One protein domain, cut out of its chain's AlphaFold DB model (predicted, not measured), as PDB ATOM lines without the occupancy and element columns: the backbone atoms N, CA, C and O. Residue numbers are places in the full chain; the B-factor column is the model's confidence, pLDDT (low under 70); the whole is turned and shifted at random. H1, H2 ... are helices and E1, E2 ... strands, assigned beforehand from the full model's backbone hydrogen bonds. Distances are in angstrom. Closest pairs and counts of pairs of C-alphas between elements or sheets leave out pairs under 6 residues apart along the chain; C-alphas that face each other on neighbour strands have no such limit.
ATOM      1  N   VAL A  10     -43.041-101.710 -30.939       92.44
ATOM      2  CA  VAL A  10     -42.016-101.043 -30.131       92.44
ATOM      3  C   VAL A  10     -42.615 -99.850 -29.397       92.44
ATOM      4  O   VAL A  10     -42.987 -98.838 -29.993       92.44
ATOM      5  N   PHE A  11     -42.674 -99.972 -28.076       92.50
ATOM      6  CA  PHE A  11     -43.185 -98.954 -27.161       92.50
ATOM      7  C   PHE A  11     -42.055 -98.101 -26.576       92.50
ATOM      8  O   PHE A  11     -40.868 -98.413 -26.695       92.50
ATOM      9  N   ASN A  12     -42.424 -97.040 -25.862       91.94
ATOM     10  CA  ASN A  12     -41.509 -96.412 -24.919       91.94
ATOM     11  C   ASN A  12     -41.271 -97.352 -23.730       91.94
ATOM     12  O   ASN A  12     -42.196 -97.641 -22.974       91.94
ATOM     13  N   SER A  13     -40.040 -97.821 -23.531       86.88
ATOM     14  CA  SER A  13     -39.710 -98.727 -22.422       86.88
ATOM     15  C   SER A  13     -39.956 -98.096 -21.049       86.88
ATOM     16  O   SER A  13     -40.379 -98.797 -20.132       86.88
ATOM     17  N   ALA A  14     -39.764 -96.778 -20.934       87.94
ATOM     18  CA  ALA A  14     -40.056 -96.010 -19.727       87.94
ATOM     19  C   ALA A  14     -41.563 -95.808 -19.499       87.94
ATOM     20  O   ALA A  14     -41.972 -95.403 -18.415       87.94
ATOM     21  N   GLU A  15     -42.397 -96.077 -20.510       86.94
ATOM     22  CA  GLU A  15     -43.837 -95.901 -20.417       86.94
ATOM     23  C   GLU A  15     -44.616 -96.762 -21.420       86.94
ATOM     24  O   GLU A  15     -45.203 -96.286 -22.396       86.94
ATOM     25  N   LYS A  16     -44.675 -98.062 -21.141       81.75
ATOM     26  CA  LYS A  16     -45.340 -99.027 -22.028       81.75
ATOM     27  C   LYS A  16     -46.838 -98.749 -22.220       81.75
ATOM     28  O   LYS A  16     -47.396 -99.104 -23.250       81.75
ATOM     29  N   ASN A  17     -47.468 -98.064 -21.264       83.50
ATOM     30  CA  ASN A  17     -48.892 -97.727 -21.288       83.50
ATOM     31  C   ASN A  17     -49.177 -96.308 -21.822       83.50
ATOM     32  O   ASN A  17     -50.300 -95.829 -21.692       83.50
ATOM     33  N   GLY A  18     -48.191 -95.631 -22.430       88.19
ATOM     34  CA  GLY A  18     -48.345 -94.262 -22.944       88.19
ATOM     35  C   GLY A  18     -49.310 -94.127 -24.133       88.19
ATOM     36  O   GLY A  18     -49.708 -93.015 -24.479       88.19
ATOM     37  N   GLY A  19     -49.712 -95.241 -24.756       91.12
ATOM     38  CA  GLY A  19     -50.638 -95.258 -25.895       91.12
ATOM     39  C   GLY A  19     -50.005 -94.868 -27.234       91.12
ATOM     40  O   GLY A  19     -50.728 -94.649 -28.200       91.12
ATOM     41  N   TYR A  20     -48.676 -94.777 -27.297       95.81
ATOM     42  CA  TYR A  20     -47.906 -94.490 -28.505       95.81
ATOM     43  C   TYR A  20     -46.807 -95.542 -28.699       95.81
ATOM     44  O   TYR A  20     -46.226 -96.043 -27.732       95.81
ATOM     45  N   TYR A  21     -46.568 -95.917 -29.951       96.25
ATOM     46  CA  TYR A  21     -45.693 -97.024 -30.342       96.25
ATOM     47  C   TYR A  21     -45.405 -96.965 -31.843       96.25
ATOM     48  O   TYR A  21     -46.006 -96.175 -32.569       96.25
ATOM     49  N   TYR A  22     -44.490 -97.794 -32.331       97.00
ATOM     50  CA  TYR A  22     -44.350 -98.023 -33.766       97.00
ATOM     51  C   TYR A  22     -44.330 -99.510 -34.098       97.00
ATOM     52  O   TYR A  22     -44.042-100.344 -33.240       97.00
ATOM     53  N   LYS A  23     -44.627 -99.820 -35.358       95.44
ATOM     54  CA  LYS A  23     -44.403-101.130 -35.966       95.44
ATOM     55  C   LYS A  23     -43.534-100.975 -37.204       95.44
ATOM     56  O   LYS A  23     -43.738-100.047 -37.993       95.44
ATOM     57  N   ASP A  24     -42.588-101.891 -37.344       96.19
ATOM     58  CA  ASP A  24     -41.751-102.018 -38.528       96.19
ATOM     59  C   ASP A  24     -42.264-103.127 -39.444       96.19
ATOM     60  O   ASP A  24     -42.779-104.147 -38.992       96.19
ATOM     61  N   PHE A  25     -42.083-102.906 -40.740       94.94
ATOM     62  CA  PHE A  25     -42.232-103.880 -41.810       94.94
ATOM     63  C   PHE A  25     -40.896-103.891 -42.563       94.94
ATOM     64  O   PHE A  25     -40.673-103.088 -43.475       94.94
ATOM     65  N   ASP A  26     -39.943-104.689 -42.069       93.94
ATOM     66  CA  ASP A  26     -38.540-104.664 -42.512       93.94
ATOM     67  C   ASP A  26     -38.367-105.085 -43.985       93.94
ATOM     68  O   ASP A  26     -37.518-104.534 -44.688       93.94
ATOM     69  N   ASP A  27     -39.202-106.006 -44.466       93.88
ATOM     70  CA  ASP A  27     -39.244-106.514 -45.843       93.88
ATOM     71  C   ASP A  27     -39.503-105.411 -46.877       93.88
ATOM     72  O   ASP A  27     -38.884-105.383 -47.944       93.88
ATOM     73  N   ILE A  28     -40.360-104.451 -46.529       94.69
ATOM     74  CA  ILE A  28     -40.691-103.295 -47.369       94.69
ATOM     75  C   ILE A  28     -40.071-101.984 -46.870       94.69
ATOM     76  O   ILE A  28     -40.289-100.940 -47.490       94.69
ATOM     77  N   LYS A  29     -39.281-102.021 -45.786       96.00
ATOM     78  CA  LYS A  29     -38.647-100.861 -45.128       96.00
ATOM     79  C   LYS A  29     -39.656 -99.751 -44.811       96.00
ATOM     80  O   LYS A  29     -39.459 -98.586 -45.165       96.00
ATOM     81  N   LEU A  30     -40.756-100.114 -44.157       97.25
ATOM     82  CA  LEU A  30     -41.805 -99.191 -43.717       97.25
ATOM     83  C   LEU A  30     -41.889 -99.179 -42.189       97.25
ATOM     84  O   LEU A  30     -41.961-100.230 -41.563       97.25
ATOM     85  N   ARG A  31     -41.950 -97.987 -41.592       98.06
ATOM     86  CA  ARG A  31     -42.302 -97.785 -40.182       98.06
ATOM     87  C   ARG A  31     -43.612 -97.014 -40.080       98.06
ATOM     88  O   ARG A  31     -43.740 -95.926 -40.642       98.06
ATOM     89  N   VAL A  32     -44.556 -97.545 -39.310       98.19
ATOM     90  CA  VAL A  32     -45.795 -96.844 -38.949       98.19
ATOM     91  C   VAL A  32     -45.722 -96.467 -37.476       98.19
ATOM     92  O   VAL A  32     -45.567 -97.333 -36.618       98.19
ATOM     93  N   ILE A  33     -45.799 -95.169 -37.187       98.56
ATOM     94  CA  ILE A  33     -45.684 -94.604 -35.841       98.56
ATOM     95  C   ILE A  33     -47.058 -94.112 -35.393       98.56
ATOM     96  O   ILE A  33     -47.620 -93.197 -35.992       98.56
ATOM     97  N   PHE A  34     -47.568 -94.667 -34.305       98.00
ATOM     98  CA  PHE A  34     -48.813 -94.257 -33.673       98.00
ATOM     99  C   PHE A  34     -48.504 -93.303 -32.522       98.00
ATOM    100  O   PHE A  34     -47.756 -93.640 -31.604       98.00
ATOM    101  N   LEU A  35     -49.077 -92.106 -32.587       98.38
ATOM    102  CA  LEU A  35     -48.964 -91.056 -31.587       98.38
ATOM    103  C   LEU A  35     -50.287 -90.913 -30.835       98.38
ATOM    104  O   LEU A  35     -51.375 -90.965 -31.409       98.38
ATOM    105  N   ASN A  36     -50.178 -90.677 -29.535       96.94
ATOM    106  CA  ASN A  36     -51.306 -90.454 -28.653       96.94
ATOM    107  C   ASN A  36     -51.504 -88.952 -28.436       96.94
ATOM    108  O   ASN A  36     -50.776 -88.339 -27.662       96.94
ATOM    109  N   THR A  37     -52.505 -88.357 -29.084       96.94
ATOM    110  CA  THR A  37     -52.881 -86.946 -28.870       96.94
ATOM    111  C   THR A  37     -53.765 -86.736 -27.637       96.94
ATOM    112  O   THR A  37     -54.054 -85.598 -27.279       96.94
ATOM    113  N   ALA A  38     -54.191 -87.806 -26.962       95.06
ATOM    114  CA  ALA A  38     -54.797 -87.752 -25.629       95.06
ATOM    115  C   ALA A  38     -53.738 -87.872 -24.514       95.06
ATOM    116  O   ALA A  38     -54.073 -88.132 -23.358       95.06
ATOM    117  N   ASP A  39     -52.458 -87.681 -24.846       94.69
ATOM    118  CA  ASP A  39     -51.337 -87.658 -23.911       94.69
ATOM    119  C   ASP A  39     -51.306 -86.332 -23.138       94.69
ATOM    120  O   ASP A  39     -50.430 -85.491 -23.331       94.69
ATOM    121  N   VAL A  40     -52.308 -86.138 -22.282       93.56
ATOM    122  CA  VAL A  40     -52.524 -84.930 -21.475       93.56
ATOM    123  C   VAL A  40     -52.093 -85.153 -20.024       93.56
ATOM    124  O   VAL A  40     -52.078 -86.279 -19.522       93.56
ATOM    125  N   ALA A  41     -51.726 -84.085 -19.322       91.69
ATOM    126  CA  ALA A  41     -51.424 -84.145 -17.897       91.69
ATOM    127  C   ALA A  41     -52.687 -84.487 -17.082       91.69
ATOM    128  O   ALA A  41     -53.716 -83.821 -17.191       91.69
ATOM    129  N   HIS A  42     -52.605 -85.513 -16.234       89.88
ATOM    130  CA  HIS A  42     -53.695 -85.910 -15.339       89.88
ATOM    131  C   HIS A  42     -53.633 -85.095 -14.045       89.88
ATOM    132  O   HIS A  42     -53.122 -85.557 -13.027       89.88
ATOM    133  N   ILE A  43     -54.106 -83.854 -14.115       93.62
ATOM    134  CA  ILE A  43     -54.126 -82.907 -12.996       93.62
ATOM    135  C   ILE A  43     -55.581 -82.580 -12.676       93.62
ATOM    136  O   ILE A  43     -56.373 -82.343 -13.590       93.62
ATOM    137  N   SER A  44     -55.924 -82.538 -11.392       95.06
ATOM    138  CA  SER A  44     -57.241 -82.104 -10.922       95.06
ATOM    139  C   SER A  44     -57.191 -80.668 -10.406       95.06
ATOM    140  O   SER A  44     -56.215 -80.248  -9.785       95.06
ATOM    141  N   ASN A  45     -58.265 -79.922 -10.641       94.25
ATOM    142  CA  ASN A  45     -58.541 -78.658  -9.970       94.25
ATOM    143  C   ASN A  45     -58.843 -78.903  -8.479       94.25
ATOM    144  O   ASN A  45     -59.114 -80.032  -8.063       94.25
ATOM    145  N   SER A  46     -58.874 -77.840  -7.673       95.81
ATOM    146  CA  SER A  46     -59.175 -77.920  -6.232       95.81
ATOM    147  C   SER A  46     -60.536 -78.555  -5.908       95.81
ATOM    148  O   SER A  46     -60.704 -79.134  -4.841       95.81
ATOM    149  N   ASN A  47     -61.495 -78.489  -6.834       94.69
ATOM    150  CA  ASN A  47     -62.821 -79.103  -6.719       94.69
ATOM    151  C   ASN A  47     -62.882 -80.567  -7.215       94.69
ATOM    152  O   ASN A  47     -63.971 -81.113  -7.362       94.69
ATOM    153  N   GLY A  48     -61.741 -81.184  -7.539       93.81
ATOM    154  CA  GLY A  48     -61.646 -82.570  -8.015       93.81
ATOM    155  C   GLY A  48     -61.918 -82.778  -9.511       93.81
ATOM    156  O   GLY A  48     -61.612 -83.852 -10.028       93.81
ATOM    157  N   SER A  49     -62.427 -81.772 -10.234       93.50
ATOM    158  CA  SER A  49     -62.603 -81.853 -11.695       93.50
ATOM    159  C   SER A  49     -61.252 -81.928 -12.422       93.50
ATOM    160  O   SER A  49     -60.277 -81.347 -11.940       93.50
ATOM    161  N   PRO A  50     -61.145 -82.617 -13.574       93.38
ATOM    162  CA  PRO A  50     -59.902 -82.630 -14.335       93.38
ATOM    163  C   PRO A  50     -59.613 -81.237 -14.904       93.38
ATOM    164  O   PRO A  50     -60.492 -80.582 -15.458       93.38
ATOM    165  N   LYS A  51     -58.359 -80.792 -14.811       94.75
ATOM    166  CA  LYS A  51     -57.894 -79.536 -15.420       94.75
ATOM    167  C   LYS A  51     -57.975 -79.580 -16.950       94.75
ATOM    168  O   LYS A  51     -58.228 -78.559 -17.582       94.75
ATOM    169  N   TYR A  52     -57.773 -80.761 -17.536       94.56
ATOM    170  CA  TYR A  52     -57.780 -80.988 -18.980       94.56
ATOM    171  C   TYR A  52     -58.812 -82.050 -19.359       94.56
ATOM    172  O   TYR A  52     -58.730 -83.195 -18.916       94.56
ATOM    173  N   HIS A  53     -59.766 -81.676 -20.213       90.31
ATOM    174  CA  HIS A  53     -60.785 -82.580 -20.741       90.31
ATOM    175  C   HIS A  53     -60.359 -83.110 -22.112       90.31
ATOM    176  O   HIS A  53     -60.318 -82.366 -23.085       90.31
ATOM    177  N   ASN A  54     -60.080 -84.409 -22.202       80.81
ATOM    178  CA  ASN A  54     -59.548 -85.072 -23.401       80.81
ATOM    179  C   ASN A  54     -60.504 -85.125 -24.612       80.81
ATOM    180  O   ASN A  54     -60.105 -85.606 -25.669       80.81
ATOM    181  N   ILE A  55     -61.743 -84.649 -24.464       82.19
ATOM    182  CA  ILE A  55     -62.698 -84.471 -25.568       82.19
ATOM    183  C   ILE A  55     -62.357 -83.222 -26.398       82.19
ATOM    184  O   ILE A  55     -62.555 -83.220 -27.607       82.19
ATOM    185  N   SER A  56     -61.863 -82.161 -25.754       86.88
ATOM    186  CA  SER A  56     -61.604 -80.859 -26.389       86.88
ATOM    187  C   SER A  56     -60.160 -80.382 -26.249       86.88
ATOM    188  O   SER A  56     -59.762 -79.422 -26.906       86.88
ATOM    189  N   PHE A  57     -59.368 -81.043 -25.404       94.19
ATOM    190  CA  PHE A  57     -57.970 -80.729 -25.169       94.19
ATOM    191  C   PHE A  57     -57.081 -81.916 -25.535       94.19
ATOM    192  O   PHE A  57     -57.252 -83.029 -25.035       94.19
ATOM    193  N   HIS A  58     -56.086 -81.644 -26.372       96.75
ATOM    194  CA  HIS A  58     -55.153 -82.634 -26.888       96.75
ATOM    195  C   HIS A  58     -53.725 -82.148 -26.706       96.75
ATOM    196  O   HIS A  58     -53.442 -80.959 -26.851       96.75
ATOM    197  N   ALA A  59     -52.811 -83.065 -26.416       96.88
ATOM    198  CA  ALA A  59     -51.411 -82.744 -26.199       96.88
ATOM    199  C   ALA A  59     -50.501 -83.917 -26.564       96.88
ATOM    200  O   ALA A  59     -50.928 -85.069 -26.648       96.88
ATOM    201  N   LEU A  60     -49.228 -83.587 -26.760       97.19
ATOM    202  CA  LEU A  60     -48.114 -84.525 -26.804       97.19
ATOM    203  C   LEU A  60     -47.162 -84.133 -25.668       97.19
ATOM    204  O   LEU A  60     -46.536 -83.073 -25.740       97.19
ATOM    205  N   ARG A  61     -47.048 -84.931 -24.598       96.06
ATOM    206  CA  ARG A  61     -46.135 -84.595 -23.488       96.06
ATOM    207  C   ARG A  61     -44.677 -84.756 -23.907       96.06
ATOM    208  O   ARG A  61     -44.349 -85.535 -24.803       96.06
ATOM    209  N   ASN A  62     -43.785 -84.077 -23.183       96.56
ATOM    210  CA  ASN A  62     -42.342 -84.080 -23.439       96.56
ATOM    211  C   ASN A  62     -41.761 -85.480 -23.660       96.56
ATOM    212  O   ASN A  62     -41.024 -85.700 -24.610       96.56
ATOM    213  N   ARG A  63     -42.149 -86.457 -22.838       95.94
ATOM    214  CA  ARG A  63     -41.720 -87.861 -22.962       95.94
ATOM    215  C   ARG A  63     -42.059 -88.498 -24.321       95.94
ATOM    216  O   ARG A  63     -41.233 -89.223 -24.864       95.94
ATOM    217  N   GLN A  64     -43.235 -88.217 -24.888       97.62
ATOM    218  CA  GLN A  64     -43.643 -88.731 -26.195       97.62
ATOM    219  C   GLN A  64     -42.893 -88.003 -27.313       97.62
ATOM    220  O   GLN A  64     -42.436 -88.642 -28.254       97.62
ATOM    221  N   ILE A  65     -42.699 -86.686 -27.184       98.19
ATOM    222  CA  ILE A  65     -41.884 -85.886 -28.112       98.19
ATOM    223  C   ILE A  65     -40.425 -86.374 -28.135       98.19
ATOM    224  O   ILE A  65     -39.847 -86.574 -29.203       98.19
ATOM    225  N   GLN A  66     -39.851 -86.629 -26.961       97.88
ATOM    226  CA  GLN A  66     -38.519 -87.199 -26.778       97.88
ATOM    227  C   GLN A  66     -38.412 -88.589 -27.400       97.88
ATOM    228  O   GLN A  66     -37.482 -88.863 -28.158       97.88
ATOM    229  N   TRP A  67     -39.389 -89.455 -27.130       98.06
ATOM    230  CA  TRP A  67     -39.442 -90.791 -27.710       98.06
ATOM    231  C   TRP A  67     -39.567 -90.748 -29.237       98.06
ATOM    232  O   TRP A  67     -38.832 -91.457 -29.923       98.06
ATOM    233  N   LEU A  68     -40.422 -89.880 -29.789       98.50
ATOM    234  CA  LEU A  68     -40.560 -89.702 -31.233       98.50
ATOM    235  C   LEU A  68     -39.212 -89.333 -31.866       98.50
ATOM    236  O   LEU A  68     -38.769 -89.999 -32.801       98.50
ATOM    237  N   ALA A  69     -38.546 -88.306 -31.335       98.06
ATOM    238  CA  ALA A  69     -37.301 -87.784 -31.888       98.06
ATOM    239  C   ALA A  69     -36.117 -88.754 -31.751       98.06
ATOM    240  O   ALA A  69     -35.371 -88.956 -32.707       98.06
ATOM    241  N   ASN A  70     -35.939 -89.347 -30.567       96.75
ATOM    242  CA  ASN A  70     -34.716 -90.074 -30.215       96.75
ATOM    243  C   ASN A  70     -34.844 -91.598 -30.331       96.75
ATOM    244  O   ASN A  70     -33.828 -92.292 -30.367       96.75
ATOM    245  N   THR A  71     -36.069 -92.126 -30.402       96.19
ATOM    246  CA  THR A  71     -36.335 -93.570 -30.511       96.19
ATOM    247  C   THR A  71     -37.080 -93.910 -31.798       96.19
ATOM    248  O   THR A  71     -36.552 -94.643 -32.630       96.19
ATOM    249  N   ALA A  72     -38.284 -93.371 -32.010       97.50
ATOM    250  CA  ALA A  72     -39.142 -93.795 -33.118       97.50
ATOM    251  C   ALA A  72     -38.621 -93.357 -34.497       97.50
ATOM    252  O   ALA A  72     -38.806 -94.071 -35.479       97.50
ATOM    253  N   LEU A  73     -37.936 -92.215 -34.578       98.06
ATOM    254  CA  LEU A  73     -37.269 -91.733 -35.795       98.06
ATOM    255  C   LEU A  73     -35.776 -92.077 -35.841       98.06
ATOM    256  O   LEU A  73     -35.061 -91.628 -36.738       98.06
ATOM    257  N   ASN A  74     -35.286 -92.874 -34.890       95.44
ATOM    258  CA  ASN A  74     -33.920 -93.362 -34.920       95.44
ATOM    259  C   ASN A  74     -33.849 -94.686 -35.694       95.44
ATOM    260  O   ASN A  74     -34.427 -95.695 -35.290       95.44
ATOM    261  N   PHE A  75     -33.125 -94.660 -36.812       95.50
ATOM    262  CA  PHE A  75     -32.899 -95.806 -37.696       95.50
ATOM    263  C   PHE A  75     -31.435 -96.264 -37.695       95.50
ATOM    264  O   PHE A  75     -31.057 -97.073 -38.531       95.50
ATOM    265  N   GLN A  76     -30.581 -95.761 -36.795       90.56
ATOM    266  CA  GLN A  76     -29.143 -96.080 -36.812       90.56
ATOM    267  C   GLN A  76     -28.839 -97.574 -36.625       90.56
ATOM    268  O   GLN A  76     -27.804 -98.047 -37.077       90.56
ATOM    269  N   ASN A  77     -29.742 -98.319 -35.987       90.19
ATOM    270  CA  ASN A  77     -29.646 -99.769 -35.823       90.19
ATOM    271  C   ASN A  77     -30.272-100.565 -36.983       90.19
ATOM    272  O   ASN A  77     -30.267-101.794 -36.943       90.19
ATOM    273  N   LYS A  78     -30.840 -99.900 -37.994       92.50
ATOM    274  CA  LYS A  78     -31.472-100.543 -39.149       92.50
ATOM    275  C   LYS A  78     -30.510-100.627 -40.327       92.50
ATOM    276  O   LYS A  78     -29.666 -99.760 -40.542       92.50
ATOM    277  N   GLN A  79     -30.680-101.660 -41.145       89.62
ATOM    278  CA  GLN A  79     -29.987-101.750 -42.426       89.62
ATOM    279  C   GLN A  79     -30.562-100.733 -43.422       89.62
ATOM    280  O   GLN A  79     -31.780-100.570 -43.527       89.62
ATOM    281  N   SER A  80     -29.675-100.063 -44.165       89.44
ATOM    282  CA  SER A  80     -30.008 -98.989 -45.117       89.44
ATOM    283  C   SER A  80     -30.991 -97.939 -44.551       89.44
ATOM    284  O   SER A  80     -32.086 -97.789 -45.100       89.44
ATOM    285  N   PRO A  81     -30.636 -97.194 -43.482       89.38
ATOM    286  CA  PRO A  81     -31.546 -96.270 -42.788       89.38
ATOM    287  C   PRO A  81     -32.260 -95.266 -43.704       89.38
ATOM    288  O   PRO A  81     -33.438 -94.980 -43.519       89.38
ATOM    289  N   SER A  82     -31.572 -94.780 -44.739       88.62
ATOM    290  CA  SER A  82     -32.099 -93.829 -45.726       88.62
ATOM    291  C   SER A  82     -33.243 -94.372 -46.589       88.62
ATOM    292  O   SER A  82     -33.947 -93.597 -47.228       88.62
ATOM    293  N   ASN A  83     -33.418 -95.695 -46.641       91.88
ATOM    294  CA  ASN A  83     -34.428 -96.343 -47.477       91.88
ATOM    295  C   ASN A  83     -35.748 -96.561 -46.727       91.88
ATOM    296  O   ASN A  83     -36.715 -97.026 -47.328       91.88
ATOM    297  N   TRP A  84     -35.790 -96.249 -45.430       96.31
ATOM    298  CA  TRP A  84     -36.984 -96.413 -44.619       96.31
ATOM    299  C   TRP A  84     -38.010 -95.320 -44.903       96.31
ATOM    300  O   TRP A  84     -37.716 -94.125 -44.854       96.31
ATOM    301  N   THR A  85     -39.235 -95.752 -45.179       97.69
ATOM    302  CA  THR A  85     -40.413 -94.896 -45.321       97.69
ATOM    303  C   THR A  85     -41.158 -94.830 -43.992       97.69
ATOM    304  O   THR A  85     -41.283 -95.838 -43.303       97.69
ATOM    305  N   VAL A  86     -41.650 -93.648 -43.624       98.56
ATOM    306  CA  VAL A  86     -42.328 -93.401 -42.348       98.56
ATOM    307  C   VAL A  86     -43.714 -92.811 -42.575       98.56
ATOM    308  O   VAL A  86     -43.867 -91.798 -43.263       98.56
ATOM    309  N   VAL A  87     -44.709 -93.411 -41.927       98.62
ATOM    310  CA  VAL A  87     -46.064 -92.868 -41.763       98.62
ATOM    311  C   VAL A  87     -46.294 -92.617 -40.278       98.62
ATOM    312  O   VAL A  87     -45.921 -93.442 -39.445       98.62
ATOM    313  N   THR A  88     -46.898 -91.485 -39.929       98.81
ATOM    314  CA  THR A  88     -47.339 -91.217 -38.553       98.81
ATOM    315  C   THR A  88     -48.861 -91.185 -38.486       98.81
ATOM    316  O   THR A  88     -49.510 -90.784 -39.447       98.81
ATOM    317  N   MET A  89     -49.437 -91.595 -37.360       98.56
ATOM    318  CA  MET A  89     -50.884 -91.628 -37.142       98.56
ATOM    319  C   MET A  89     -51.241 -91.060 -35.769       98.56
ATOM    320  O   MET A  89     -50.487 -91.258 -34.819       98.56
ATOM    321  N   SER A  90     -52.387 -90.394 -35.639       97.75
ATOM    322  CA  SER A  90     -52.975 -90.019 -34.344       97.75
ATOM    323  C   SER A  90     -54.484 -89.816 -34.429       97.75
ATOM    324  O   SER A  90     -55.067 -89.824 -35.508       97.75
ATOM    325  N   HIS A  91     -55.134 -89.615 -33.279       95.44
ATOM    326  CA  HIS A  91     -56.563 -89.308 -33.256       95.44
ATOM    327  C   HIS A  91     -56.867 -87.930 -33.865       95.44
ATOM    328  O   HIS A  91     -57.737 -87.828 -34.720       95.44
ATOM    329  N   VAL A  92     -56.138 -86.882 -33.470       94.88
ATOM    330  CA  VAL A  92     -56.299 -85.521 -34.020       94.88
ATOM    331  C   VAL A  92     -55.218 -85.255 -35.067       94.88
ATOM    332  O   VAL A  92     -54.070 -85.628 -34.804       94.88
ATOM    333  N   PRO A  93     -55.509 -84.596 -36.207       92.56
ATOM    334  CA  PRO A  93     -54.474 -84.110 -37.112       92.56
ATOM    335  C   PRO A  93     -53.648 -83.065 -36.361       92.56
ATOM    336  O   PRO A  93     -54.137 -81.981 -36.059       92.56
ATOM    337  N   ILE A  94     -52.406 -83.399 -35.993       96.88
ATOM    338  CA  ILE A  94     -51.588 -82.596 -35.060       96.88
ATOM    339  C   ILE A  94     -51.497 -81.115 -35.480       96.88
ATOM    340  O   ILE A  94     -51.406 -80.227 -34.630       96.88
ATOM    341  N   THR A  95     -51.551 -80.836 -36.780       96.44
ATOM    342  CA  THR A  95     -51.698 -79.493 -37.360       96.44
ATOM    343  C   THR A  95     -52.862 -79.517 -38.335       96.44
ATOM    344  O   THR A  95     -52.968 -80.486 -39.074       96.44
ATOM    345  N   GLY A  96     -53.712 -78.487 -38.326       94.69
ATOM    346  CA  GLY A  96     -54.844 -78.367 -39.248       94.69
ATOM    347  C   GLY A  96     -54.463 -77.779 -40.603       94.69
ATOM    348  O   GLY A  96     -53.345 -77.298 -40.795       94.69
ATOM    349  N   SER A  97     -55.425 -77.765 -41.527       93.12
ATOM    350  CA  SER A  97     -55.285 -77.176 -42.868       93.12
ATOM    351  C   SER A  97     -55.014 -75.667 -42.843       93.12
ATOM    352  O   SER A  97     -54.373 -75.134 -43.744       93.12
ATOM    353  N   ASP A  98     -55.402 -74.998 -41.757       93.12
ATOM    354  CA  ASP A  98     -55.080 -73.604 -41.434       93.12
ATOM    355  C   ASP A  98     -53.639 -73.387 -40.922       93.12
ATOM    356  O   ASP A  98     -53.255 -72.260 -40.611       93.12
ATOM    357  N   GLY A  99     -52.834 -74.447 -40.790       92.69
ATOM    358  CA  GLY A  99     -51.481 -74.401 -40.223       92.69
ATOM    359  C   GLY A  99     -51.440 -74.290 -38.694       92.69
ATOM    360  O   GLY A  99     -50.366 -74.305 -38.082       92.69
ATOM    361  N   VAL A 100     -52.598 -74.220 -38.033       95.25
ATOM    362  CA  VAL A 100     -52.683 -74.078 -36.579       95.25
ATOM    363  C   VAL A 100     -52.503 -75.443 -35.919       95.25
ATOM    364  O   VAL A 100     -53.065 -76.453 -36.346       95.25
ATOM    365  N   GLY A 101     -51.710 -75.486 -34.845       96.31
ATOM    366  CA  GLY A 101     -51.542 -76.694 -34.036       96.31
ATOM    367  C   GLY A 101     -52.848 -77.096 -33.351       96.31
ATOM    368  O   GLY A 101     -53.480 -76.265 -32.706       96.31
ATOM    369  N   LYS A 102     -53.247 -78.364 -33.482       95.31
ATOM    370  CA  LYS A 102     -54.500 -78.898 -32.912       95.31
ATOM    371  C   LYS A 102     -54.287 -79.737 -31.654       95.31
ATOM    372  O   LYS A 102     -55.243 -80.146 -31.006       95.31
ATOM    373  N   ALA A 103     -53.027 -79.949 -31.296       96.00
ATOM    374  CA  ALA A 103     -52.605 -80.450 -30.001       96.00
ATOM    375  C   ALA A 103     -51.533 -79.516 -29.426       96.00
ATOM    376  O   ALA A 103     -50.702 -78.973 -30.166       96.00
ATOM    377  N   THR A 104     -51.503 -79.350 -28.105       96.56
ATOM    378  CA  THR A 104     -50.360 -78.738 -27.422       96.56
ATOM    379  C   THR A 104     -49.085 -79.480 -27.826       96.56
ATOM    380  O   THR A 104     -49.064 -80.710 -27.904       96.56
ATOM    381  N   ASN A 105     -48.029 -78.716 -28.115       97.62
ATOM    382  CA  ASN A 105     -46.756 -79.190 -28.671       97.62
ATOM    383  C   ASN A 105     -46.795 -79.689 -30.124       97.62
ATOM    384  O   ASN A 105     -45.835 -80.306 -30.590       97.62
ATOM    385  N   ALA A 106     -47.827 -79.339 -30.899       97.56
ATOM    386  CA  ALA A 106     -47.833 -79.548 -32.349       97.56
ATOM    387  C   ALA A 106     -46.608 -78.933 -33.051       97.56
ATOM    388  O   ALA A 106     -46.069 -79.532 -33.979       97.56
ATOM    389  N   PHE A 107     -46.123 -77.775 -32.584       97.12
ATOM    390  CA  PHE A 107     -44.908 -77.146 -33.117       97.12
ATOM    391  C   PHE A 107     -43.675 -78.060 -32.992       97.12
ATOM    392  O   PHE A 107     -42.845 -78.085 -33.898       97.12
ATOM    393  N   ALA A 108     -43.570 -78.830 -31.900       98.19
ATOM    394  CA  ALA A 108     -42.450 -79.733 -31.658       98.19
ATOM    395  C   ALA A 108     -42.509 -80.920 -32.620       98.19
ATOM    396  O   ALA A 108     -41.512 -81.234 -33.264       98.19
ATOM    397  N   PHE A 109     -43.695 -81.518 -32.790       98.38
ATOM    398  CA  PHE A 109     -43.926 -82.542 -33.809       98.38
ATOM    399  C   PHE A 109     -43.540 -82.038 -35.207       98.38
ATOM    400  O   PHE A 109     -42.728 -82.677 -35.876       98.38
ATOM    401  N   ARG A 110     -44.055 -80.871 -35.626       97.75
ATOM    402  CA  ARG A 110     -43.740 -80.289 -36.941       97.75
ATOM    403  C   ARG A 110     -42.241 -80.089 -37.129       97.75
ATOM    404  O   ARG A 110     -41.682 -80.522 -38.133       97.75
ATOM    405  N   GLY A 111     -41.586 -79.485 -36.143       98.12
ATOM    406  CA  GLY A 111     -40.153 -79.232 -36.175       98.12
ATOM    407  C   GLY A 111     -39.318 -80.507 -36.277       98.12
ATOM    408  O   GLY A 111     -38.399 -80.567 -37.092       98.12
ATOM    409  N   ILE A 112     -39.674 -81.550 -35.522       98.62
ATOM    410  CA  ILE A 112     -38.994 -82.851 -35.555       98.62
ATOM    411  C   ILE A 112     -39.173 -83.537 -36.909       98.62
ATOM    412  O   ILE A 112     -38.181 -83.962 -37.500       98.62
ATOM    413  N   ILE A 113     -40.406 -83.641 -37.421       98.56
ATOM    414  CA  ILE A 113     -40.659 -84.314 -38.705       98.56
ATOM    415  C   ILE A 113     -39.987 -83.552 -39.849       98.56
ATOM    416  O   ILE A 113     -39.323 -84.171 -40.680       98.56
ATOM    417  N   ARG A 114     -40.078 -82.218 -39.873       97.81
ATOM    418  CA  ARG A 114     -39.375 -81.400 -40.870       97.81
ATOM    419  C   ARG A 114     -37.861 -81.594 -40.783       97.81
ATOM    420  O   ARG A 114     -37.210 -81.797 -41.803       97.81
ATOM    421  N   ALA A 115     -37.292 -81.591 -39.579       97.94
ATOM    422  CA  ALA A 115     -35.861 -81.813 -39.395       97.94
ATOM    423  C   ALA A 115     -35.414 -83.205 -39.855       97.94
ATOM    424  O   ALA A 115     -34.377 -83.327 -40.503       97.94
ATOM    425  N   PHE A 116     -36.226 -84.234 -39.602       97.94
ATOM    426  CA  PHE A 116     -36.005 -85.591 -40.100       97.94
ATOM    427  C   PHE A 116     -36.038 -85.654 -41.634       97.94
ATOM    428  O   PHE A 116     -35.145 -86.242 -42.244       97.94
ATOM    429  N   LYS A 117     -37.016 -85.000 -42.272       96.19
ATOM    430  CA  LYS A 117     -37.145 -84.945 -43.741       96.19
ATOM    431  C   LYS A 117     -36.039 -84.150 -44.425       96.19
ATOM    432  O   LYS A 117     -35.681 -84.459 -45.558       96.19
ATOM    433  N   LEU A 118     -35.510 -83.123 -43.772       95.50
ATOM    434  CA  LEU A 118     -34.451 -82.282 -44.328       95.50
ATOM    435  C   LEU A 118     -33.048 -82.745 -43.929       95.50
ATOM    436  O   LEU A 118     -32.077 -82.319 -44.547       95.50
ATOM    437  N   GLY A 119     -32.931 -83.635 -42.941       96.06
ATOM    438  CA  GLY A 119     -31.644 -84.058 -42.399       96.06
ATOM    439  C   GLY A 119     -30.914 -82.911 -41.704       96.06
ATOM    440  O   GLY A 119     -29.741 -82.680 -41.977       96.06
ATOM    441  N   ILE A 120     -31.616 -82.162 -40.852       97.19
ATOM    442  CA  ILE A 120     -31.080 -80.993 -40.137       97.19
ATOM    443  C   ILE A 120     -31.293 -81.108 -38.623       97.19
ATOM    444  O   ILE A 120     -31.932 -82.037 -38.122       97.19
ATOM    445  N   ARG A 121     -30.756 -80.137 -37.884       98.19
ATOM    446  CA  ARG A 121     -30.933 -79.998 -36.435       98.19
ATOM    447  C   ARG A 121     -32.251 -79.316 -36.094       98.19
ATOM    448  O   ARG A 121     -32.697 -78.420 -36.806       98.19
ATOM    449  N   TYR A 122     -32.829 -79.702 -34.963       98.19
ATOM    450  CA  TYR A 122     -33.986 -79.046 -34.368       98.19
ATOM    451  C   TYR A 122     -33.809 -78.894 -32.860       98.19
ATOM    452  O   TYR A 122     -33.349 -79.812 -32.178       98.19
ATOM    453  N   ARG A 123     -34.203 -77.727 -32.346       97.75
ATOM    454  CA  ARG A 123     -34.291 -77.422 -30.920       97.75
ATOM    455  C   ARG A 123     -35.615 -76.732 -30.640       97.75
ATOM    456  O   ARG A 123     -35.990 -75.807 -31.356       97.75
ATOM    457  N   SER A 124     -36.259 -77.116 -29.548       96.06
ATOM    458  CA  SER A 124     -37.278 -76.298 -28.903       96.06
ATOM    459  C   SER A 124     -37.187 -76.444 -27.391       96.06
ATOM    460  O   SER A 124     -36.915 -77.536 -26.904       96.06
ATOM    461  N   ALA A 125     -37.389 -75.341 -26.676       95.25
ATOM    462  CA  ALA A 125     -37.374 -75.274 -25.221       95.25
ATOM    463  C   ALA A 125     -38.515 -74.364 -24.759       95.25
ATOM    464  O   ALA A 125     -38.321 -73.184 -24.485       95.25
ATOM    465  N   VAL A 126     -39.725 -74.916 -24.746       93.12
ATOM    466  CA  VAL A 126     -40.922 -74.274 -24.198       93.12
ATOM    467  C   VAL A 126     -41.250 -75.022 -22.917       93.12
ATOM    468  O   VAL A 126     -42.068 -75.931 -22.923       93.12
ATOM    469  N   THR A 127     -40.531 -74.729 -21.837       91.56
ATOM    470  CA  THR A 127     -40.553 -75.541 -20.608       91.56
ATOM    471  C   THR A 127     -41.628 -75.133 -19.602       91.56
ATOM    472  O   THR A 127     -41.804 -75.812 -18.594       91.56
ATOM    473  N   GLU A 128     -42.353 -74.050 -19.866       88.00
ATOM    474  CA  GLU A 128     -43.409 -73.551 -18.990       88.00
ATOM    475  C   GLU A 128     -44.726 -74.329 -19.150       88.00
ATOM    476  O   GLU A 128     -45.077 -74.806 -20.233       88.00
ATOM    477  N   GLY A 129     -45.489 -74.411 -18.056       92.00
ATOM    478  CA  GLY A 129     -46.803 -75.053 -18.009       92.00
ATOM    479  C   GLY A 129     -46.772 -76.585 -17.940       92.00
ATOM    480  O   GLY A 129     -45.741 -77.236 -18.085       92.00
ATOM    481  N   ASP A 130     -47.949 -77.180 -17.741       94.50
ATOM    482  CA  ASP A 130     -48.109 -78.618 -17.447       94.50
ATOM    483  C   ASP A 130     -47.708 -79.558 -18.599       94.50
ATOM    484  O   ASP A 130     -47.657 -80.777 -18.437       94.50
ATOM    485  N   HIS A 131     -47.447 -78.994 -19.779       95.69
ATOM    486  CA  HIS A 131     -47.053 -79.715 -20.987       95.69
ATOM    487  C   HIS A 131     -45.752 -79.169 -21.580       95.69
ATOM    488  O   HIS A 131     -45.531 -79.341 -22.777       95.69
ATOM    489  N   GLY A 132     -44.905 -78.515 -20.780       96.50
ATOM    490  CA  GLY A 132     -43.627 -77.997 -21.254       96.50
ATOM    491  C   GLY A 132     -42.781 -79.066 -21.960       96.50
ATOM    492  O   GLY A 132     -42.799 -80.242 -21.591       96.50
ATOM    493  N   VAL A 133     -42.050 -78.664 -22.998       96.94
ATOM    494  CA  VAL A 133     -41.186 -79.499 -23.838       96.94
ATOM    495  C   VAL A 133     -39.799 -78.882 -23.928       96.94
ATOM    496  O   VAL A 133     -39.651 -77.696 -24.220       96.94
ATOM    497  N   ASP A 134     -38.779 -79.717 -23.762       97.50
ATOM    498  CA  ASP A 134     -37.402 -79.401 -24.139       97.50
ATOM    499  C   ASP A 134     -36.879 -80.560 -24.973       97.50
ATOM    500  O   ASP A 134     -36.787 -81.684 -24.485       97.50
ATOM    501  N   ILE A 135     -36.591 -80.302 -26.244       97.81
ATOM    502  CA  ILE A 135     -36.119 -81.303 -27.192       97.81
ATOM    503  C   ILE A 135     -35.005 -80.731 -28.052       97.81
ATOM    504  O   ILE A 135     -35.154 -79.679 -28.668       97.81
ATOM    505  N   THR A 136     -33.909 -81.479 -28.145       98.12
ATOM    506  CA  THR A 136     -32.848 -81.284 -29.135       98.12
ATOM    507  C   THR A 136     -32.685 -82.576 -29.917       98.12
ATOM    508  O   THR A 136     -32.584 -83.644 -29.319       98.12
ATOM    509  N   VAL A 137     -32.629 -82.488 -31.243       98.06
ATOM    510  CA  VAL A 137     -32.333 -83.628 -32.116       98.06
ATOM    511  C   VAL A 137     -31.529 -83.165 -33.328       98.06
ATOM    512  O   VAL A 137     -31.644 -82.021 -33.769       98.06
ATOM    513  N   ASP A 138     -30.684 -84.045 -33.856       97.50
ATOM    514  CA  ASP A 138     -29.795 -83.738 -34.977       97.50
ATOM    515  C   ASP A 138     -29.906 -84.785 -36.081       97.50
ATOM    516  O   ASP A 138     -29.298 -85.840 -35.965       97.50
ATOM    517  N   PHE A 139     -30.647 -84.526 -37.155       97.00
ATOM    518  CA  PHE A 139     -30.762 -85.466 -38.275       97.00
ATOM    519  C   PHE A 139     -29.709 -85.267 -39.380       97.00
ATOM    520  O   PHE A 139     -29.853 -85.833 -40.465       97.00
ATOM    521  N   THR A 140     -28.635 -84.513 -39.123       95.69
ATOM    522  CA  THR A 140     -27.562 -84.271 -40.104       95.69
ATOM    523  C   THR A 140     -26.963 -85.585 -40.601       95.69
ATOM    524  O   THR A 140     -26.603 -86.460 -39.817       95.69
ATOM    525  N   GLY A 141     -26.907 -85.754 -41.926       90.81
ATOM    526  CA  GLY A 141     -26.422 -86.982 -42.572       90.81
ATOM    527  C   GLY A 141     -27.360 -88.193 -42.463       90.81
ATOM    528  O   GLY A 141     -27.039 -89.256 -42.988       90.81
ATOM    529  N   ARG A 142     -28.528 -88.052 -41.823       90.19
ATOM    530  CA  ARG A 142     -29.517 -89.122 -41.608       90.19
ATOM    531  C   ARG A 142     -30.940 -88.695 -41.978       90.19
ATOM    532  O   ARG A 142     -31.894 -88.989 -41.260       90.19
ATOM    533  N   LYS A 143     -31.071 -87.991 -43.108       92.44
ATOM    534  CA  LYS A 143     -32.368 -87.638 -43.702       92.44
ATOM    535  C   LYS A 143     -33.229 -88.891 -43.887       92.44
ATOM    536  O   LYS A 143     -32.752 -89.892 -44.420       92.44
ATOM    537  N   GLY A 144     -34.498 -88.803 -43.503       92.88
ATOM    538  CA  GLY A 144     -35.475 -89.868 -43.698       92.88
ATOM    539  C   GLY A 144     -36.639 -89.492 -44.611       92.88
ATOM    540  O   GLY A 144     -36.752 -88.360 -45.086       92.88
ATOM    541  N   ASN A 145     -37.515 -90.468 -44.862       95.44
ATOM    542  CA  ASN A 145     -38.632 -90.351 -45.797       95.44
ATOM    543  C   ASN A 145     -39.987 -90.422 -45.073       95.44
ATOM    544  O   ASN A 145     -40.609 -91.479 -45.018       95.44
ATOM    545  N   HIS A 146     -40.454 -89.304 -44.506       97.75
ATOM    546  CA  HIS A 146     -41.818 -89.200 -43.962       97.75
ATOM    547  C   HIS A 146     -42.811 -88.770 -45.050       97.75
ATOM    548  O   HIS A 146     -42.635 -87.713 -45.673       97.75
ATOM    549  N   ILE A 147     -43.839 -89.596 -45.278       98.06
ATOM    550  CA  ILE A 147     -44.746 -89.456 -46.432       98.06
ATOM    551  C   ILE A 147     -46.113 -88.878 -46.070       98.06
ATOM    552  O   ILE A 147     -46.700 -88.179 -46.894       98.06
ATOM    553  N   ALA A 148     -46.610 -89.132 -44.856       98.12
ATOM    554  CA  ALA A 148     -47.873 -88.583 -44.374       98.12
ATOM    555  C   ALA A 148     -48.036 -88.710 -42.856       98.12
ATOM    556  O   ALA A 148     -47.539 -89.648 -42.225       98.12
ATOM    557  N   HIS A 149     -48.776 -87.760 -42.294       98.56
ATOM    558  CA  HIS A 149     -49.417 -87.862 -40.996       98.56
ATOM    559  C   HIS A 149     -50.920 -88.078 -41.197       98.56
ATOM    560  O   HIS A 149     -51.571 -87.254 -41.835       98.56
ATOM    561  N   ILE A 150     -51.465 -89.170 -40.667       98.12
ATOM    562  CA  ILE A 150     -52.878 -89.533 -40.799       98.12
ATOM    563  C   ILE A 150     -53.595 -89.235 -39.476       98.12
ATOM    564  O   ILE A 150     -53.217 -89.764 -38.430       98.12
ATOM    565  N   GLY A 151     -54.618 -88.386 -39.529       95.88
ATOM    566  CA  GLY A 151     -55.441 -87.970 -38.392       95.88
ATOM    567  C   GLY A 151     -56.932 -88.222 -38.619       95.88
ATOM    568  O   GLY A 151     -57.352 -88.555 -39.726       95.88
ATOM    569  N   GLY A 152     -57.733 -88.058 -37.565       92.06
ATOM    570  CA  GLY A 152     -59.197 -88.099 -37.601       92.06
ATOM    571  C   GLY A 152     -59.810 -86.947 -36.799       92.06
ATOM    572  O   GLY A 152     -59.466 -85.789 -37.003       92.06
ATOM    573  N   HIS A 153     -60.725 -87.237 -35.871       92.50
ATOM    574  CA  HIS A 153     -61.353 -86.270 -34.948       92.50
ATOM    575  C   HIS A 153     -62.276 -85.214 -35.590       92.50
ATOM    576  O   HIS A 153     -63.392 -85.030 -35.122       92.50
ATOM    577  N   TYR A 154     -61.880 -84.556 -36.683       89.19
ATOM    578  CA  TYR A 154     -62.720 -83.560 -37.369       89.19
ATOM    579  C   TYR A 154     -63.790 -84.142 -38.267       89.19
ATOM    580  O   TYR A 154     -64.623 -83.383 -38.763       89.19
ATOM    581  N   HIS A 155     -63.790 -85.469 -38.436       89.75
ATOM    582  CA  HIS A 155     -64.831 -86.165 -39.179       89.75
ATOM    583  C   HIS A 155     -64.970 -85.551 -40.578       89.75
ATOM    584  O   HIS A 155     -66.072 -85.229 -41.008       89.75
ATOM    585  N   LEU A 156     -63.834 -85.320 -41.234       89.25
ATOM    586  CA  LEU A 156     -63.707 -84.513 -42.441       89.25
ATOM    587  C   LEU A 156     -62.587 -85.099 -43.302       89.25
ATOM    588  O   LEU A 156     -61.513 -85.395 -42.780       89.25
ATOM    589  N   ASP A 157     -62.833 -85.262 -44.597       91.00
ATOM    590  CA  ASP A 157     -61.817 -85.720 -45.547       91.00
ATOM    591  C   ASP A 157     -60.958 -84.543 -46.014       91.00
ATOM    592  O   ASP A 157     -61.425 -83.662 -46.738       91.00
ATOM    593  N   GLU A 158     -59.689 -84.530 -45.622       93.00
ATOM    594  CA  GLU A 158     -58.745 -83.490 -46.024       93.00
ATOM    595  C   GLU A 158     -57.404 -84.096 -46.426       93.00
ATOM    596  O   GLU A 158     -56.932 -85.069 -45.842       93.00
ATOM    597  N   ASP A 159     -56.745 -83.464 -47.394       94.94
ATOM    598  CA  ASP A 159     -55.339 -83.709 -47.705       94.94
ATOM    599  C   ASP A 159     -54.665 -82.380 -48.034       94.94
ATOM    600  O   ASP A 159     -55.002 -81.725 -49.024       94.94
ATOM    601  N   TYR A 160     -53.708 -81.995 -47.198       96.25
ATOM    602  CA  TYR A 160     -52.972 -80.744 -47.308       96.25
ATOM    603  C   TYR A 160     -51.516 -80.934 -46.903       96.25
ATOM    604  O   TYR A 160     -51.124 -81.921 -46.281       96.25
ATOM    605  N   VAL A 161     -50.687 -79.960 -47.267       96.38
ATOM    606  CA  VAL A 161     -49.272 -79.930 -46.903       96.38
ATOM    607  C   VAL A 161     -48.996 -78.668 -46.101       96.38
ATOM    608  O   VAL A 161     -49.363 -77.574 -46.519       96.38
ATOM    609  N   HIS A 162     -48.317 -78.825 -44.969       95.00
ATOM    610  CA  HIS A 162     -47.828 -77.721 -44.150       95.00
ATOM    611  C   HIS A 162     -46.427 -78.054 -43.631       95.00
ATOM    612  O   HIS A 162     -46.195 -79.181 -43.199       95.00
ATOM    613  N   ASP A 163     -45.490 -77.105 -43.687       91.38
ATOM    614  CA  ASP A 163     -44.087 -77.307 -43.280       91.38
ATOM    615  C   ASP A 163     -43.429 -78.563 -43.899       91.38
ATOM    616  O   ASP A 163     -42.686 -79.283 -43.235       91.38
ATOM    617  N   GLU A 164     -43.724 -78.840 -45.177       92.44
ATOM    618  CA  GLU A 164     -43.293 -80.041 -45.926       92.44
ATOM    619  C   GLU A 164     -43.864 -81.378 -45.419       92.44
ATOM    620  O   GLU A 164     -43.472 -82.456 -45.879       92.44
ATOM    621  N   ILE A 165     -44.814 -81.341 -44.493       96.81
ATOM    622  CA  ILE A 165     -45.494 -82.513 -43.950       96.81
ATOM    623  C   ILE A 165     -46.858 -82.603 -44.619       96.81
ATOM    624  O   ILE A 165     -47.644 -81.659 -44.570       96.81
ATOM    625  N   ARG A 166     -47.143 -83.743 -45.251       97.62
ATOM    626  CA  ARG A 166     -48.489 -84.038 -45.739       97.62
ATOM    627  C   ARG A 166     -49.343 -84.522 -44.576       97.62
ATOM    628  O   ARG A 166     -48.939 -85.441 -43.865       97.62
ATOM    629  N   TYR A 167     -50.510 -83.928 -44.419       97.94
ATOM    630  CA  TYR A 167     -51.533 -84.313 -43.463       97.94
ATOM    631  C   TYR A 167     -52.721 -84.863 -44.230       97.94
ATOM    632  O   TYR A 167     -53.137 -84.284 -45.230       97.94
ATOM    633  N   ILE A 168     -53.250 -85.982 -43.756       96.94
ATOM    634  CA  ILE A 168     -54.449 -86.609 -44.294       96.94
ATOM    635  C   ILE A 168     -55.408 -86.761 -43.129       96.94
ATOM    636  O   ILE A 168     -55.094 -87.456 -42.166       96.94
ATOM    637  N   ASN A 169     -56.556 -86.103 -43.208       94.81
ATOM    638  CA  ASN A 169     -57.627 -86.297 -42.250       94.81
ATOM    639  C   ASN A 169     -58.663 -87.248 -42.840       94.81
ATOM    640  O   ASN A 169     -59.037 -87.099 -44.003       94.81
ATOM    641  N   VAL A 170     -59.095 -88.237 -42.059       93.31
ATOM    642  CA  VAL A 170     -60.083 -89.218 -42.512       93.31
ATOM    643  C   VAL A 170     -61.481 -88.894 -41.997       93.31
ATOM    644  O   VAL A 170     -61.674 -88.393 -40.884       93.31
ATOM    645  N   LEU A 171     -62.468 -89.236 -42.822       90.88
ATOM    646  CA  LEU A 171     -63.858 -89.348 -42.404       90.88
ATOM    647  C   LEU A 171     -64.044 -90.491 -41.398       90.88
ATOM    648  O   LEU A 171     -63.185 -91.358 -41.239       90.88
TER     649      LEU A 171
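AT A GLANCE: This is residues 10 to 171 of the 226 residues of the protein "Minor capsid protein" of Bacillus sp. JCM 19047 (UniProt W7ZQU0). A twisted wall of six strands has two helices, H1 and H2, side by side over one face, and the hairpin of E4 and E5 covers the helices on their far side. The long link of residues 35 to 61 reaches out from this body, its C-alphas 6 to 32 A from the mean of the C-alphas. The printed part has 162 residues, with two named helices and eight named strands in the order E1 E2 H1 E3 H2 E4 E5 E6 E7 E8; the large sheet is mixed, in the order E1, E2, E3, E6, E8, E7. The class is mixed, helices and strands, with 68 residues in named elements, under half of the printed part. The whole is compact, with a radius of gyration of the C-alphas of 15.7 A, yet elongated, spanning 54 by 35 by 26 A.

HOW THE PARTS SIT: Start at the edge strand E1, residues 21 to 25, which forms an antiparallel hairpin with E2, residues 30 to 34; N 23 and O 32 are 2.9 A apart. Next comes E3, residues 85 to 89, parallel to E2, with N 31 and O 85 at 2.8 A. E6, residues 145 to 151, is parallel to E3, with N 86 and O 145 at 2.8 A. E8, residues 165 to 169, is parallel to E6, with N 149 and O 166 at 2.8 A, and forms an antiparallel hairpin with the other edge strand, E7, residues 158 to 162, with N 167 and O 160 at 2.8 A. H1, residues 62 to 72, is on this sheet over E2, at a height of 10.4 A; E2, H1 and E3 make a strand-helix-strand unit, two parallel neighbour strands with a helix between, its crossover right-handed. H2, residues 106 to 118, is on the same face at a height of 8.7 A, over E6 and only just over E8, with 3 C-alphas. The helices only just touch, with 3 pairs of C-alphas within 8 A, Ala 69 and Ile 112 closest at 6.4 A, H2 using residues 108 to 112 alone; they run the same way at a shallow tilt of 18 degrees. E4, residues 121 to 126, and E5, residues 133 to 138, form an antiparallel hairpin, with N 124 and O 135 at 2.9 A. The closest C-alphas of H1 and E5, Asn 62 and Val 133, are 4.7 A apart; those of H2 and E4, Ala 115 and Arg 121, 6.0 A. In both helices every O i to N i+4 pair is within hydrogen-bond range.

IN THESE COORDINATES: Find C-alpha 21 at (-45.693, -97.024, -30.342), where E1 begins. E6 runs 18.5 A from first to last C-alpha, H2 18.2 A, E4 16.8 A, E5 16.5 A and H1 14.1 A. E8 ends at C-alpha 169, at (-57.627, -86.297, -42.250).

THE WHOLE: The C-alphas farthest apart, those of Asn 47 and Ser 80, are 54.3 A apart. The long links are E2 to H1, H1 to E3 and E3 to H2. The printed part has no cut, and no printed residue has a pLDDT under 70.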